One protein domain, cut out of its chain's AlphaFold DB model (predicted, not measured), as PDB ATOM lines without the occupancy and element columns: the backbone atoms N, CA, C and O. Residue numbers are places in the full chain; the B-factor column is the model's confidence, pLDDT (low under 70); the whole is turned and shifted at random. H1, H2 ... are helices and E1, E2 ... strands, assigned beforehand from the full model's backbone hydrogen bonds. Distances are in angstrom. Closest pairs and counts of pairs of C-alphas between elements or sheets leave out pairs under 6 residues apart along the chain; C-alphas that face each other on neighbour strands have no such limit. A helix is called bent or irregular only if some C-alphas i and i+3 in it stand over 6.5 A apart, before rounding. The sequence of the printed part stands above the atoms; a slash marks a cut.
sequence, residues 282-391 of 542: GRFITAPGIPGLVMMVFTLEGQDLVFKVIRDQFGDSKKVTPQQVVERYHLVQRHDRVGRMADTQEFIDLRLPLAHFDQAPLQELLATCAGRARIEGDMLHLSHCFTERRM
ATOM      1  N   GLY A 282      86.840 -14.458  41.866       90.75
ATOM      2  CA  GLY A 282      87.069 -15.859  42.235       90.75
ATOM      3  C   GLY A 282      88.103 -16.518  41.313       90.75
ATOM      4  O   GLY A 282      88.122 -16.233  40.113       90.75
ATOM      5  N   ARG A 283      88.962 -17.383  41.864       96.06
ATOM      6  CA  ARG A 283      89.977 -18.133  41.108       96.06
ATOM      7  C   ARG A 283      89.726 -19.633  41.179       96.06
ATOM      8  O   ARG A 283      89.307 -20.149  42.217       96.06
ATOM      9  N   PHE A 284      89.972 -20.331  40.076       97.69
ATOM     10  CA  PHE A 284      89.940 -21.786  40.040       97.69
ATOM     11  C   PHE A 284      91.253 -22.342  40.583       97.69
ATOM     12  O   PHE A 284      92.314 -22.100  40.009       97.69
ATOM     13  N   ILE A 285      91.161 -23.102  41.672       96.81
ATOM     14  CA  ILE A 285      92.289 -23.708  42.388       96.81
ATOM     15  C   ILE A 285      92.105 -25.224  42.486       96.81
ATOM     16  O   ILE A 285      90.983 -25.731  42.402       96.81
ATOM     17  N   THR A 286      93.191 -25.966  42.705       95.81
ATOM     18  CA  THR A 286      93.101 -27.398  43.025       95.81
ATOM     19  C   THR A 286      92.267 -27.592  44.291       95.81
ATOM     20  O   THR A 286      92.429 -26.867  45.275       95.81
ATOM     21  N   ALA A 287      91.347 -28.558  44.274       94.56
ATOM     22  CA  ALA A 287      90.534 -28.834  45.449       94.56
ATOM     23  C   ALA A 287      91.417 -29.403  46.582       94.56
ATOM     24  O   ALA A 287      92.206 -30.315  46.330       94.56
ATOM     25  N   PRO A 288      91.300 -28.909  47.830       90.19
ATOM     26  CA  PRO A 288      92.050 -29.472  48.949       90.19
ATOM     27  C   PRO A 288      91.662 -30.930  49.195       90.19
ATOM     28  O   PRO A 288      90.476 -31.248  49.268       90.19
ATOM     29  N   GLY A 289      92.652 -31.803  49.372       89.38
ATOM     30  CA  GLY A 289      92.422 -33.227  49.581       89.38
ATOM     31  C   GLY A 289      93.557 -34.083  49.039       89.38
ATOM     32  O   GLY A 289      94.639 -33.588  48.730       89.38
ATOM     33  N   ILE A 290      93.301 -35.386  48.950       88.38
ATOM     34  CA  ILE A 290      94.197 -36.334  48.286       88.38
ATOM     35  C   ILE A 290      93.766 -36.410  46.815       88.38
ATOM     36  O   ILE A 290      92.579 -36.638  46.575       88.38
ATOM     37  N   PRO A 291      94.677 -36.237  45.839       88.38
ATOM     38  CA  PRO A 291      94.340 -36.387  44.427       88.38
ATOM     39  C   PRO A 291      93.724 -37.758  44.129       88.38
ATOM     40  O   PRO A 291      94.259 -38.794  44.527       88.38
ATOM     41  N   GLY A 292      92.592 -37.754  43.425       87.94
ATOM     42  CA  GLY A 292      91.909 -38.971  42.999       87.94
ATOM     43  C   GLY A 292      92.610 -39.643  41.815       87.94
ATOM     44  O   GLY A 292      93.206 -38.973  40.966       87.94
ATOM     45  N   LEU A 293      92.496 -40.972  41.744       91.19
ATOM     46  CA  LEU A 293      93.061 -41.783  40.656       91.19
ATOM     47  C   LEU A 293      92.202 -41.764  39.383       91.19
ATOM     48  O   LEU A 293      92.722 -42.002  38.298       91.19
ATOM     49  N   VAL A 294      90.903 -41.484  39.519       93.44
ATOM     50  CA  VAL A 294      89.925 -41.474  38.414       93.44
ATOM     51  C   VAL A 294      89.528 -40.053  38.017       93.44
ATOM     52  O   VAL A 294      89.342 -39.760  36.836       93.44
ATOM     53  N   MET A 295      89.436 -39.152  38.997       95.25
ATOM     54  CA  MET A 295      88.961 -37.783  38.813       95.25
ATOM     55  C   MET A 295      90.078 -36.768  39.048       95.25
ATOM     56  O   MET A 295      90.789 -36.830  40.055       95.25
ATOM     57  N   MET A 296      90.185 -35.789  38.152       95.81
ATOM     58  CA  MET A 296      90.815 -34.505  38.440       95.81
ATOM     59  C   MET A 296      89.755 -33.596  39.072       95.81
ATOM     60  O   MET A 296      88.650 -33.466  38.538       95.81
ATOM     61  N   VAL A 297      90.075 -32.992  40.222       97.00
ATOM     62  CA  VAL A 297      89.129 -32.167  40.985       97.00
ATOM     63  C   VAL A 297      89.693 -30.775  41.257       97.00
ATOM     64  O   VAL A 297      90.756 -30.619  41.861       97.00
ATOM     65  N   PHE A 298      88.939 -29.747  40.875       97.25
ATOM     66  CA  PHE A 298      89.245 -28.346  41.168       97.25
ATOM     67  C   PHE A 298      88.021 -27.621  41.733       97.25
ATOM     68  O   PHE A 298      86.912 -28.148  41.748       97.25
ATOM     69  N   THR A 299      88.208 -26.422  42.273       96.81
ATOM     70  CA  THR A 299      87.149 -25.639  42.925       96.81
ATOM     71  C   THR A 299      87.304 -24.161  42.597       96.81
ATOM     72  O   THR A 299      88.382 -23.724  42.202       96.81
ATOM     73  N   LEU A 300      86.227 -23.392  42.755       95.31
ATOM     74  CA  LEU A 300      86.259 -21.936  42.674       95.31
ATOM     75  C   LEU A 300      86.366 -21.367  44.091       95.31
ATOM     76  O   LEU A 300      85.539 -21.673  44.954       95.31
ATOM     77  N   GLU A 301      87.383 -20.549  44.349       91.94
ATOM     78  CA  GLU A 301      87.566 -19.912  45.654       91.94
ATOM     79  C   GLU A 301      86.313 -19.150  46.106       91.94
ATOM     80  O   GLU A 301      85.651 -18.456  45.332       91.94
ATOM     81  N   GLY A 302      85.969 -19.300  47.387       87.38
ATOM     82  CA  GLY A 302      84.777 -18.685  47.971       87.38
ATOM     83  C   GLY A 302      83.446 -19.317  47.550       87.38
ATOM     84  O   GLY A 302      82.403 -18.829  47.981       87.38
ATOM     85  N   GLN A 303      83.457 -20.388  46.746       89.19
ATOM     86  CA  GLN A 303      82.267 -21.171  46.419       89.19
ATOM     87  C   GLN A 303      82.307 -22.550  47.079       89.19
ATOM     88  O   GLN A 303      83.336 -23.227  47.128       89.19
ATOM     89  N   ASP A 304      81.144 -23.005  47.540       89.38
ATOM     90  CA  ASP A 304      80.960 -24.367  48.032       89.38
ATOM     91  C   ASP A 304      80.697 -25.328  46.844       89.38
ATOM     92  O   ASP A 304      79.715 -26.068  46.826       89.38
ATOM     93  N   LEU A 305      81.552 -25.318  45.818       92.88
ATOM     94  CA  LEU A 305      81.401 -26.145  44.615       92.88
ATOM     95  C   LEU A 305      82.744 -26.742  44.185       92.88
ATOM     96  O   LEU A 305      83.760 -26.045  44.179       92.88
ATOM     97  N   VAL A 306      82.752 -28.014  43.797       96.00
ATOM     98  CA  VAL A 306      83.876 -28.660  43.108       96.00
ATOM     99  C   VAL A 306      83.476 -29.062  41.694       96.00
ATOM    100  O   VAL A 306      82.319 -29.381  41.433       96.00
ATOM    101  N   PHE A 307      84.456 -29.062  40.803       97.44
ATOM    102  CA  PHE A 307      84.382 -29.552  39.437       97.44
ATOM    103  C   PHE A 307      85.185 -30.843  39.368       97.44
ATOM    104  O   PHE A 307      86.331 -30.874  39.818       97.44
ATOM    105  N   LYS A 308      84.584 -31.901  38.829       97.38
ATOM    106  CA  LYS A 308      85.196 -33.219  38.683       97.38
ATOM    107  C   LYS A 308      85.243 -33.583  37.204       97.38
ATOM    108  O   LYS A 308      84.201 -33.718  36.562       97.38
ATOM    109  N   VAL A 309      86.452 -33.741  36.678       97.69
ATOM    110  CA  VAL A 309      86.710 -34.135  35.289       97.69
ATOM    111  C   VAL A 309      87.350 -35.517  35.298       97.69
ATOM    112  O   VAL A 309      88.324 -35.753  36.014       97.69
ATOM    113  N   ILE A 310      86.797 -36.439  34.515       96.94
ATOM    114  CA  ILE A 310      87.314 -37.807  34.416       96.94
ATOM    115  C   ILE A 310      88.672 -37.771  33.703       96.94
ATOM    116  O   ILE A 310      88.792 -37.184  32.623       96.94
ATOM    117  N   ARG A 311      89.697 -38.388  34.300       96.69
ATOM    118  CA  ARG A 311      91.031 -38.512  33.693       96.69
ATOM    119  C   ARG A 311      90.984 -39.395  32.441       96.69
ATOM    120  O   ARG A 311      90.114 -40.249  32.290       96.69
ATOM    121  N   ASP A 312      91.923 -39.193  31.527       94.38
ATOM    122  CA  ASP A 312      92.026 -40.009  30.312       94.38
ATOM    123  C   ASP A 312      92.637 -41.385  30.594       94.38
ATOM    124  O   ASP A 312      92.286 -42.364  29.939       94.38
ATOM    125  N   GLN A 313      93.530 -41.453  31.584       91.56
ATOM    126  CA  GLN A 313      94.146 -42.676  32.088       91.56
ATOM    127  C   GLN A 313      93.968 -42.730  33.605       91.56
ATOM    128  O   GLN A 313      94.155 -41.723  34.293       91.56
ATOM    129  N   PHE A 314      93.586 -43.898  34.115       93.56
ATOM    130  CA  PHE A 314      93.406 -44.131  35.547       93.56
ATOM    131  C   PHE A 314      94.658 -44.762  36.150       93.56
ATOM    132  O   PHE A 314      95.470 -45.342  35.434       93.56
ATOM    133  N   GLY A 315      94.819 -44.643  37.470       86.69
ATOM    134  CA  GLY A 315      95.896 -45.346  38.174       86.69
ATOM    135  C   GLY A 315      95.765 -46.868  38.040       86.69
ATOM    136  O   GLY A 315      94.649 -47.379  38.000       86.69
ATOM    137  N   ASP A 316      96.893 -47.585  38.037       84.12
ATOM    138  CA  ASP A 316      96.980 -49.028  37.729       84.12
ATOM    139  C   ASP A 316      96.053 -49.926  38.567       84.12
ATOM    140  O   ASP A 316      95.651 -51.006  38.136       84.12
ATOM    141  N   SER A 317      95.685 -49.485  39.771       84.12
ATOM    142  CA  SER A 317      94.775 -50.215  40.654       84.12
ATOM    143  C   SER A 317      93.303 -50.152  40.222       84.12
ATOM    144  O   SER A 317      92.483 -50.888  40.766       84.12
ATOM    145  N   LYS A 318      92.932 -49.266  39.290       86.44
ATOM    146  CA  LYS A 318      91.543 -49.027  38.876       86.44
ATOM    147  C   LYS A 318      91.243 -49.768  37.573       86.44
ATOM    148  O   LYS A 318      91.783 -49.450  36.522       86.44
ATOM    149  N   LYS A 319      90.315 -50.727  37.637       84.88
ATOM    150  CA  LYS A 319      89.889 -51.565  36.495       84.88
ATOM    151  C   LYS A 319      88.653 -51.041  35.750       84.88
ATOM    152  O   LYS A 319      88.077 -51.746  34.929       84.88
ATOM    153  N   VAL A 320      88.209 -49.827  36.065       89.19
ATOM    154  CA  VAL A 320      86.962 -49.248  35.544       89.19
ATOM    155  C   VAL A 320      87.216 -48.422  34.286       89.19
ATOM    156  O   VAL A 320      88.297 -47.873  34.111       89.19
ATOM    157  N   THR A 321      86.225 -48.302  33.406       91.81
ATOM    158  CA  THR A 321      86.302 -47.433  32.221       91.81
ATOM    159  C   THR A 321      85.675 -46.061  32.493       91.81
ATOM    160  O   THR A 321      84.808 -45.941  33.363       91.81
ATOM    161  N   PRO A 322      86.028 -45.009  31.729       92.50
ATOM    162  CA  PRO A 322      85.369 -43.710  31.857       92.50
ATOM    163  C   PRO A 322      83.848 -43.763  31.682       92.50
ATOM    164  O   PRO A 322      83.130 -43.039  32.364       92.50
ATOM    165  N   GLN A 323      83.346 -44.635  30.802       92.88
ATOM    166  CA  GLN A 323      81.909 -44.814  30.606       92.88
ATOM    167  C   GLN A 323      81.244 -45.411  31.854       92.88
ATOM    168  O   GLN A 323      80.217 -44.901  32.292       92.88
ATOM    169  N   GLN A 324      81.858 -46.425  32.471       93.19
ATOM    170  CA  GLN A 324      81.350 -47.003  33.719       93.19
ATOM    171  C   GLN A 324      81.318 -45.969  34.852       93.19
ATOM    172  O   GLN A 324      80.378 -45.951  35.640       93.19
ATOM    173  N   VAL A 325      82.304 -45.065  34.921       94.00
ATOM    174  CA  VAL A 325      82.288 -43.955  35.891       94.00
ATOM    175  C   VAL A 325      81.068 -43.060  35.660       94.00
ATOM    176  O   VAL A 325      80.332 -42.780  36.602       94.00
ATOM    177  N   VAL A 326      80.797 -42.662  34.414       94.31
ATOM    178  CA  VAL A 326      79.603 -41.867  34.070       94.31
ATOM    179  C   VAL A 326      78.314 -42.602  34.460       94.31
ATOM    180  O   VAL A 326      77.442 -42.019  35.104       94.31
ATOM    181  N   GLU A 327      78.207 -43.894  34.149       93.25
ATOM    182  CA  GLU A 327      77.053 -44.729  34.507       93.25
ATOM    183  C   GLU A 327      76.815 -44.787  36.025       93.25
ATOM    184  O   GLU A 327      75.666 -44.683  36.463       93.25
ATOM    185  N   ARG A 328      77.876 -44.856  36.839       93.12
ATOM    186  CA  ARG A 328      77.777 -44.805  38.309       93.12
ATOM    187  C   ARG A 328      77.311 -43.443  38.824       93.12
ATOM    188  O   ARG A 328      76.466 -43.387  39.716       93.12
ATOM    189  N   TYR A 329      77.772 -42.340  38.235       93.06
ATOM    190  CA  TYR A 329      77.251 -41.007  38.567       93.06
ATOM    191  C   TYR A 329      75.752 -40.887  38.244       93.06
ATOM    192  O   TYR A 329      74.973 -40.398  39.068       93.06
ATOM    193  N   HIS A 330      75.310 -41.405  37.095       90.75
ATOM    194  CA  HIS A 330      73.884 -41.459  36.762       90.75
ATOM    195  C   HIS A 330      73.084 -42.379  37.687       90.75
ATOM    196  O   HIS A 330      71.915 -42.099  37.965       90.75
ATOM    197  N   LEU A 331      73.683 -43.471  38.170       89.38
ATOM    198  CA  LEU A 331      73.058 -44.345  39.157       89.38
ATOM    199  C   LEU A 331      72.710 -43.552  40.423       89.38
ATOM    200  O   LEU A 331      71.559 -43.597  40.854       89.38
ATOM    201  N   VAL A 332      73.656 -42.768  40.950       88.62
ATOM    202  CA  VAL A 332      73.460 -41.920  42.140       88.62
ATOM    203  C   VAL A 332      72.404 -40.833  41.913       88.62
ATOM    204  O   VAL A 332      71.609 -40.553  42.810       88.62
ATOM    205  N   GLN A 333      72.340 -40.238  40.717       84.69
ATOM    206  CA  GLN A 333      71.304 -39.249  40.383       84.69
ATOM    207  C   GLN A 333      69.886 -39.845  40.403       84.69
ATOM    208  O   GLN A 333      68.942 -39.156  40.788       84.69
ATOM    209  N   ARG A 334      69.742 -41.119  40.008       82.88
ATOM    210  CA  ARG A 334      68.455 -41.835  39.934       82.88
ATOM    211  C   ARG A 334      68.063 -42.557  41.228       82.88
ATOM    212  O   ARG A 334      66.905 -42.948  41.353       82.88
ATOM    213  N   HIS A 335      69.007 -42.785  42.139       82.06
ATOM    214  CA  HIS A 335      68.771 -43.491  43.399       82.06
ATOM    215  C   HIS A 335      68.449 -42.532  44.540       82.06
ATOM    216  O   HIS A 335      68.858 -41.368  44.544       82.06
ATOM    217  N   ASP A 336      67.743 -43.047  45.551       81.31
ATOM    218  CA  ASP A 336      67.563 -42.300  46.786       81.31
ATOM    219  C   ASP A 336      68.912 -42.111  47.480       81.31
ATOM    220  O   ASP A 336      69.576 -43.059  47.898       81.31
ATOM    221  N   ARG A 337      69.315 -40.851  47.614       84.12
ATOM    222  CA  ARG A 337      70.608 -40.479  48.191       84.12
ATOM    223  C   ARG A 337      70.665 -40.629  49.707       84.12
ATOM    224  O   ARG A 337      71.742 -40.461  50.280       84.12
ATOM    225  N   VAL A 338      69.520 -40.855  50.365       83.06
ATOM    226  CA  VAL A 338      69.347 -41.031  51.824       83.06
ATOM    227  C   VAL A 338      70.037 -39.973  52.703       83.06
ATOM    228  O   VAL A 338      70.227 -40.150  53.902       83.06
ATOM    229  N   GLY A 339      70.399 -38.806  52.160       85.25
ATOM    230  CA  GLY A 339      71.175 -37.814  52.909       85.25
ATOM    231  C   GLY A 339      72.636 -38.199  53.125       85.25
ATOM    232  O   GLY A 339      73.222 -37.669  54.075       85.25
ATOM    233  N   ARG A 340      73.174 -39.128  52.323       91.62
ATOM    234  CA  ARG A 340      74.525 -39.702  52.425       91.62
ATOM    235  C   ARG A 340      75.306 -39.713  51.126       91.62
ATOM    236  O   ARG A 340      76.505 -39.926  51.195       91.62
ATOM    237  N   MET A 341      74.679 -39.453  49.987       92.44
ATOM    238  CA  MET A 341      75.367 -39.268  48.709       92.44
ATOM    239  C   MET A 341      75.116 -37.847  48.223       92.44
ATOM    240  O   MET A 341      73.990 -37.354  48.283       92.44
ATOM    241  N   ALA A 342      76.164 -37.154  47.799       89.12
ATOM    242  CA  ALA A 342      76.041 -35.807  47.269       89.12
ATOM    243  C   ALA A 342      75.364 -35.811  45.889       89.12
ATOM    244  O   ALA A 342      75.696 -36.620  45.021       89.12
ATOM    245  N   ASP A 343      74.427 -34.886  45.681       86.81
ATOM    246  CA  ASP A 343      73.878 -34.633  44.350       86.81
ATOM    247  C   ASP A 343      74.951 -34.069  43.411       86.81
ATOM    248  O   ASP A 343      75.825 -33.305  43.831       86.81
ATOM    249  N   THR A 344      74.873 -34.450  42.138       90.00
ATOM    250  CA  THR A 344      75.848 -34.076  41.111       90.00
ATOM    251  C   THR A 344      75.143 -33.513  39.896       90.00
ATOM    252  O   THR A 344      74.110 -34.024  39.463       90.00
ATOM    253  N   GLN A 345      75.720 -32.476  39.297       90.25
ATOM    254  CA  GLN A 345      75.227 -31.929  38.041       90.25
ATOM    255  C   GLN A 345      76.208 -32.231  36.921       90.25
ATOM    256  O   GLN A 345      77.374 -31.855  36.971       90.25
ATOM    257  N   GLU A 346      75.718 -32.894  35.882       93.38
ATOM    258  CA  GLU A 346      76.502 -33.171  34.687       93.38
ATOM    259  C   GLU A 346      76.471 -31.972  33.735       93.38
ATOM    260  O   GLU A 346      75.400 -31.460  33.388       93.38
ATOM    261  N   PHE A 347      77.639 -31.545  33.270       93.00
ATOM    262  CA  PHE A 347      77.838 -30.529  32.249       93.00
ATOM    263  C   PHE A 347      78.492 -31.127  31.004       93.00
ATOM    264  O   PHE A 347      79.479 -31.851  31.088       93.00
ATOM    265  N   ILE A 348      77.938 -30.755  29.850       90.44
ATOM    266  CA  ILE A 348      78.471 -31.050  28.520       90.44
ATOM    267  C   ILE A 348      78.817 -29.701  27.895       90.44
ATOM    268  O   ILE A 348      77.998 -28.775  27.976       90.44
ATOM    269  N   ASP A 349      80.013 -29.601  27.322       90.38
ATOM    270  CA  ASP A 349      80.576 -28.388  26.714       90.38
ATOM    271  C   ASP A 349      80.573 -27.163  27.653       90.38
ATOM    272  O   ASP A 349      80.099 -26.074  27.311       90.38
ATOM    273  N   LEU A 350      81.093 -27.333  28.873       92.62
ATOM    274  CA  LEU A 350      81.264 -26.234  29.825       92.62
ATOM    275  C   LEU A 350      82.472 -25.379  29.429       92.62
ATOM    276  O   LEU A 350      83.578 -25.888  29.258       92.62
ATOM    277  N   ARG A 351      82.276 -24.064  29.320       93.06
ATOM    278  CA  ARG A 351      83.333 -23.096  29.004       93.06
ATOM    279  C   ARG A 351      83.604 -22.222  30.223       93.06
ATOM    280  O   ARG A 351      82.683 -21.588  30.728       93.06
ATOM    281  N   LEU A 352      84.854 -22.178  30.676       95.25
ATOM    282  CA  LEU A 352      85.286 -21.403  31.841       95.25
ATOM    283  C   LEU A 352      86.379 -20.396  31.439       95.25
ATOM    284  O   LEU A 352      87.286 -20.778  30.703       95.25
ATOM    285  N   PRO A 353      86.344 -19.135  31.905       95.69
ATOM    286  CA  PRO A 353      87.353 -18.137  31.542       95.69
ATOM    287  C   PRO A 353      88.763 -18.520  32.001       95.69
ATOM    288  O   PRO A 353      89.010 -18.695  33.197       95.69
ATOM    289  N   LEU A 354      89.710 -18.595  31.061       96.31
ATOM    290  CA  LEU A 354      91.088 -19.025  31.322       96.31
ATOM    291  C   LEU A 354      91.809 -18.088  32.301       96.31
ATOM    292  O   LEU A 354      92.586 -18.541  33.137       96.31
ATOM    293  N   ALA A 355      91.501 -16.789  32.243       96.19
ATOM    294  CA  ALA A 355      92.102 -15.759  33.092       96.19
ATOM    295  C   ALA A 355      91.862 -15.964  34.602       96.19
ATOM    296  O   ALA A 355      92.555 -15.357  35.418       96.19
ATOM    297  N   HIS A 356      90.895 -16.808  34.978       96.81
ATOM    298  CA  HIS A 356      90.570 -17.109  36.370       96.81
ATOM    299  C   HIS A 356      91.257 -18.373  36.904       96.81
ATOM    300  O   HIS A 356      91.072 -18.698  38.074       96.81
ATOM    301  N   PHE A 357      92.034 -19.098  36.094       97.69
ATOM    302  CA  PHE A 357      92.701 -20.322  36.538       97.69
ATOM    303  C   PHE A 357      94.058 -20.061  37.181       97.69
ATOM    304  O   PHE A 357      94.907 -19.349  36.639       97.69
ATOM    305  N   ASP A 358      94.303 -20.732  38.304       96.81
ATOM    306  CA  ASP A 358      95.658 -20.930  38.794       96.81
ATOM    307  C   ASP A 358      96.433 -21.878  37.883       96.81
ATOM    308  O   ASP A 358      95.885 -22.784  37.249       96.81
ATOM    309  N   GLN A 359      97.752 -21.691  37.861       96.31
ATOM    310  CA  GLN A 359      98.639 -22.473  37.009       96.31
ATOM    311  C   GLN A 359      98.584 -23.972  37.341       96.31
ATOM    312  O   GLN A 359      98.567 -24.792  36.427       96.31
ATOM    313  N   ALA A 360      98.518 -24.329  38.628       95.56
ATOM    314  CA  ALA A 360      98.529 -25.720  39.084       95.56
ATOM    315  C   ALA A 360      97.336 -26.560  38.568       95.56
ATOM    316  O   ALA A 360      97.586 -27.546  37.870       95.56
ATOM    317  N   PRO A 361      96.057 -26.200  38.824       96.25
ATOM    318  CA  PRO A 361      94.928 -26.986  38.322       96.25
ATOM    319  C   PRO A 361      94.849 -26.987  36.792       96.25
ATOM    320  O   PRO A 361      94.470 -27.999  36.208       96.25
ATOM    321  N   LEU A 362      95.233 -25.888  36.128       97.00
ATOM    322  CA  LEU A 362      95.239 -25.815  34.668       97.00
ATOM    323  C   LEU A 362      96.253 -26.790  34.054       97.00
ATOM    324  O   LEU A 362      95.916 -27.515  33.120       97.00
ATOM    325  N   GLN A 363      97.479 -26.833  34.581       96.38
ATOM    326  CA  GLN A 363      98.505 -27.764  34.108       96.38
ATOM    327  C   GLN A 363      98.080 -29.223  34.308       96.38
ATOM    328  O   GLN A 363      98.238 -30.029  33.394       96.38
ATOM    329  N   GLU A 364      97.500 -29.562  35.461       95.75
ATOM    330  CA  GLU A 364      97.027 -30.923  35.730       95.75
ATOM    331  C   GLU A 364      95.855 -31.332  34.823       95.75
ATOM    332  O   GLU A 364      95.834 -32.460  34.318       95.75
ATOM    333  N   LEU A 365      94.903 -30.423  34.573       96.56
ATOM    334  CA  LEU A 365      93.792 -30.650  33.642       96.56
ATOM    335  C   LEU A 365      94.302 -30.967  32.237       96.56
ATOM    336  O   LEU A 365      93.901 -31.966  31.647       96.56
ATOM    337  N   LEU A 366      95.214 -30.148  31.711       96.25
ATOM    338  CA  LEU A 366      95.756 -30.347  30.366       96.25
ATOM    339  C   LEU A 366      96.645 -31.592  30.265       96.25
ATOM    340  O   LEU A 366      96.729 -32.187  29.196       96.25
ATOM    341  N   ALA A 367      97.299 -31.995  31.357       96.25
ATOM    342  CA  ALA A 367      98.158 -33.175  31.375       96.25
ATOM    343  C   ALA A 367      97.371 -34.490  31.488       96.25
ATOM    344  O   ALA A 367      97.758 -35.484  30.881       96.25
ATOM    345  N   THR A 368      96.293 -34.514  32.279       96.06
ATOM    346  CA  THR A 368      95.606 -35.767  32.651       96.06
ATOM    347  C   THR A 368      94.204 -35.920  32.068       96.06
ATOM    348  O   THR A 368      93.644 -37.014  32.119       96.06
ATOM    349  N   CYS A 369      93.645 -34.851  31.501       96.88
ATOM    350  CA  CYS A 369      92.302 -34.804  30.927       96.88
ATOM    351  C   CYS A 369      92.309 -34.172  29.523       96.88
ATOM    352  O   CYS A 369      91.330 -33.536  29.145       96.88
ATOM    353  N   ALA A 370      93.389 -34.303  28.745       93.88
ATOM    354  CA  ALA A 370      93.532 -33.709  27.409       93.88
ATOM    355  C   ALA A 370      92.410 -34.104  26.423       93.88
ATOM    356  O   ALA A 370      92.051 -33.325  25.540       93.88
ATOM    357  N   GLY A 371      91.818 -35.291  26.579       93.88
ATOM    358  CA  GLY A 371      90.662 -35.745  25.805       93.88
ATOM    359  C   GLY A 371      89.361 -35.007  26.141       93.88
ATOM    360  O   GLY A 371      88.414 -35.034  25.354       93.88
ATOM    361  N   ARG A 372      89.304 -34.330  27.296       95.56
ATOM    362  CA  ARG A 372      88.114 -33.625  27.802       95.56
ATOM    363  C   ARG A 372      88.323 -32.143  28.077       95.56
ATOM    364  O   ARG A 372      87.337 -31.427  28.187       95.56
ATOM    365  N   ALA A 373      89.562 -31.677  28.174       97.00
ATOM    366  CA  ALA A 373      89.920 -30.310  28.509       97.00
ATOM    367  C   ALA A 373      90.858 -29.735  27.445       97.00
ATOM    368  O   ALA A 373      91.933 -30.277  27.188       97.00
ATOM    369  N   ARG A 374      90.471 -28.609  26.840       96.38
ATOM    370  CA  ARG A 374      91.301 -27.895  25.860       96.38
ATOM    371  C   ARG A 374      91.124 -26.387  25.962       96.38
ATOM    372  O   ARG A 374      90.050 -25.905  26.306       96.38
ATOM    373  N   ILE A 375      92.178 -25.643  25.645       97.38
ATOM    374  CA  ILE A 375      92.122 -24.181  25.577       97.38
ATOM    375  C   ILE A 375      91.585 -23.768  24.201       97.38
ATOM    376  O   ILE A 375      92.112 -24.188  23.172       97.38
ATOM    377  N   GLU A 376      90.551 -22.931  24.190       94.62
ATOM    378  CA  GLU A 376      89.954 -22.326  22.999       94.62
ATOM    379  C   GLU A 376      89.929 -20.801  23.176       94.62
ATOM    380  O   GLU A 376      89.034 -20.253  23.818       94.62
ATOM    381  N   GLY A 377      90.927 -20.106  22.619       94.44
ATOM    382  CA  GLY A 377      91.065 -18.659  22.796       94.44
ATOM    383  C   GLY A 377      91.344 -18.289  24.255       94.44
ATOM    384  O   GLY A 377      92.347 -18.715  24.824       94.44
ATOM    385  N   ASP A 378      90.458 -17.495  24.851       95.44
ATOM    386  CA  ASP A 378      90.492 -17.053  26.249       95.44
ATOM    387  C   ASP A 378      89.678 -17.950  27.201       95.44
ATOM    388  O   ASP A 378      89.542 -17.639  28.387       95.44
ATOM    389  N   MET A 379      89.168 -19.084  26.710       95.69
ATOM    390  CA  MET A 379      88.332 -20.010  27.471       95.69
ATOM    391  C   MET A 379      88.990 -21.388  27.598       95.69
ATOM    392  O   MET A 379      89.574 -21.917  26.653       95.69
ATOM    393  N   LEU A 380      88.831 -22.018  28.760       96.56
ATOM    394  CA  LEU A 380      88.999 -23.455  28.931       96.56
ATOM    395  C   LEU A 380      87.677 -24.143  28.583       96.56
ATOM    396  O   LEU A 380      86.649 -23.885  29.210       96.56
ATOM    397  N   HIS A 381      87.707 -25.028  27.594       95.69
ATOM    398  CA  HIS A 381      86.576 -25.856  27.212       95.69
ATOM    399  C   HIS A 381      86.701 -27.246  27.846       95.69
ATOM    400  O   HIS A 381      87.690 -27.947  27.627       95.69
ATOM    401  N   LEU A 382      85.678 -27.630  28.609       96.31
ATOM    402  CA  LEU A 382      85.483 -28.953  29.187       96.31
ATOM    403  C   LEU A 382      84.339 -29.657  28.447       96.31
ATOM    404  O   LEU A 382      83.177 -29.283  28.619       96.31
ATOM    405  N   SER A 383      84.643 -30.679  27.648       94.69
ATOM    406  CA  SER A 383      83.615 -31.424  26.903       94.69
ATOM    407  C   SER A 383      82.681 -32.203  27.833       94.69
ATOM    408  O   SER A 383      81.503 -32.378  27.527       94.69
ATOM    409  N   HIS A 384      83.185 -32.625  28.998       95.69
ATOM    410  CA  HIS A 384      82.419 -33.300  30.040       95.69
ATOM    411  C   HIS A 384      82.967 -32.970  31.432       95.69
ATOM    412  O   HIS A 384      84.178 -33.014  31.656       95.69
ATOM    413  N   CYS A 385      82.080 -32.619  32.361       96.31
ATOM    414  CA  CYS A 385      82.426 -32.292  33.742       96.31
ATOM    415  C   CYS A 385      81.230 -32.556  34.658       96.31
ATOM    416  O   CYS A 385      80.102 -32.208  34.316       96.31
ATOM    417  N   PHE A 386      81.472 -33.070  35.859       96.19
ATOM    418  CA  PHE A 386      80.485 -33.033  36.934       96.19
ATOM    419  C   PHE A 386      80.762 -31.858  37.864       96.19
ATOM    420  O   PHE A 386      81.918 -31.511  38.102       96.19
ATOM    421  N   THR A 387      79.718 -31.259  38.419       95.06
ATOM    422  CA  THR A 387      79.838 -30.358  39.564       95.06
ATOM    423  C   THR A 387      79.140 -30.950  40.776       95.06
ATOM    424  O   THR A 387      78.164 -31.692  40.656       95.06
ATOM    425  N   GLU A 388      79.668 -30.642  41.955       93.75
ATOM    426  CA  GLU A 388      79.184 -31.195  43.215       93.75
ATOM    427  C   GLU A 388      79.413 -30.209  44.360       93.75
ATOM    428  O   GLU A 388      80.329 -29.379  44.318       93.75
ATOM    429  N   ARG A 389      78.595 -30.293  45.412       92.06
ATOM    430  CA  ARG A 389      78.767 -29.483  46.619       92.06
ATOM    431  C   ARG A 389      80.124 -29.769  47.263       92.06
ATOM    432  O   ARG A 389      80.428 -30.900  47.634       92.06
ATOM    433  N   ARG A 390      80.928 -28.723  47.467       93.19
ATOM    434  CA  ARG A 390      82.202 -28.845  48.185       93.19
ATOM    435  C   ARG A 390      81.959 -29.161  49.660       93.19
ATOM    436  O   ARG A 390      81.166 -28.502  50.332       93.19
ATOM    437  N   MET A 391      82.705 -30.132  50.170       93.56
ATOM    438  CA  MET A 391      82.740 -30.516  51.582       93.56
ATOM    439  C   MET A 391      84.187 -30.558  52.069       93.56
ATOM    440  O   MET A 391      85.113 -30.524  51.262       93.56
TER     441      MET A 391
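Overview. This is residues 282 to 391 of the 542 residues of the protein "Isocitrate dehydrogenase kinase/phosphatase" of Gallaecimonas pentaromativorans (UniProt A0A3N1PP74). A strongly twisted sheet of six strands, with its two longest strands E4 and E6 sharply bent, wraps partly round the helix H2, which fills the gap between E1 and E2 on one side and E5 on the other. The second helix, H1, packs on the sheet at the far end from H2, by E4, and the loop after it, residues 335 to 340, sticks out. The printed part has 110 residues with two named helices and six named strands, in the order E1 E2 E3 H1 E4 H2 E5 E6. The sheet is branched at E6 and its neighbour pairs are antiparallel; the class is mixed, helices and strands. The whole is compact, with a radius of gyration of the C-alphas of 13.8 A and spans of 39 by 32 by 26 A.

Along the chain. The longest strand, E6, takes residues 379 to 389, 23.4 A long, and ends at C-alpha 389 (78.767, -29.483, 46.619). E4 is residues 344 to 353, 21.9 A. E3 is residues 305 to 310, 16.6 A, and E2 residues 295 to 300, 16.5 A. E1 is residues 284 to 286, beginning at C-alpha 284 (89.940, -21.786, 40.040), and E5 residues 373 to 376. H1 is residues 322 to 334, 18.8 A, from C-alpha 322 (85.369, -43.710, 31.857). H2 is residues 359 to 368, 14.3 A.

Arrangement. E6 bends by 92 degrees at residue 383, and E4 by 87 degrees at residue 348. E4 lies on one side of E6, with N 347 and O 385 2.8 A apart. On the other side the pairing is staggered: E5 is beside residues 379 to 382, with N 381 and O 374 at 2.8 A, and E3 beside residues 385 to 389, with N 308 and O 386 at 2.8 A. E1, E2 and E3 form a meander, each strand the antiparallel neighbour of the one before; N 296 and O 309 are 2.8 A apart, N 285 and O 299 2.9 A. E1 and E2, E2 and E3, and E5 and E6 are hairpins. H2 is on the sheet at a height of 7.0 A; its closest C-alphas to E1 are Pro 361 and Thr 286, 5.1 A, and to E5 Leu 366 and Ala 373, 6.1 A. H1 is on the sheet at a height of 9.3 A, slantwise to the strands at 36 degrees to E4 on the local plane; the closest C-alphas of the two are Gln 333 and Thr 344, 6.9 A. H1 and H2 are apart. In both helices every O i to N i+4 pair is within hydrogen-bond range.

Size, cuts and confidence. The C-alphas farthest apart, those of Val 338 and Gly 377, are 42.6 A apart. The printed part has no cut. The link from E3 to H1, 11 residues, is long. Residues 334 to 340, of which 334 belongs to H1, stand free. The mean pLDDT of the printed part is 92.9, and no printed residue is under 70.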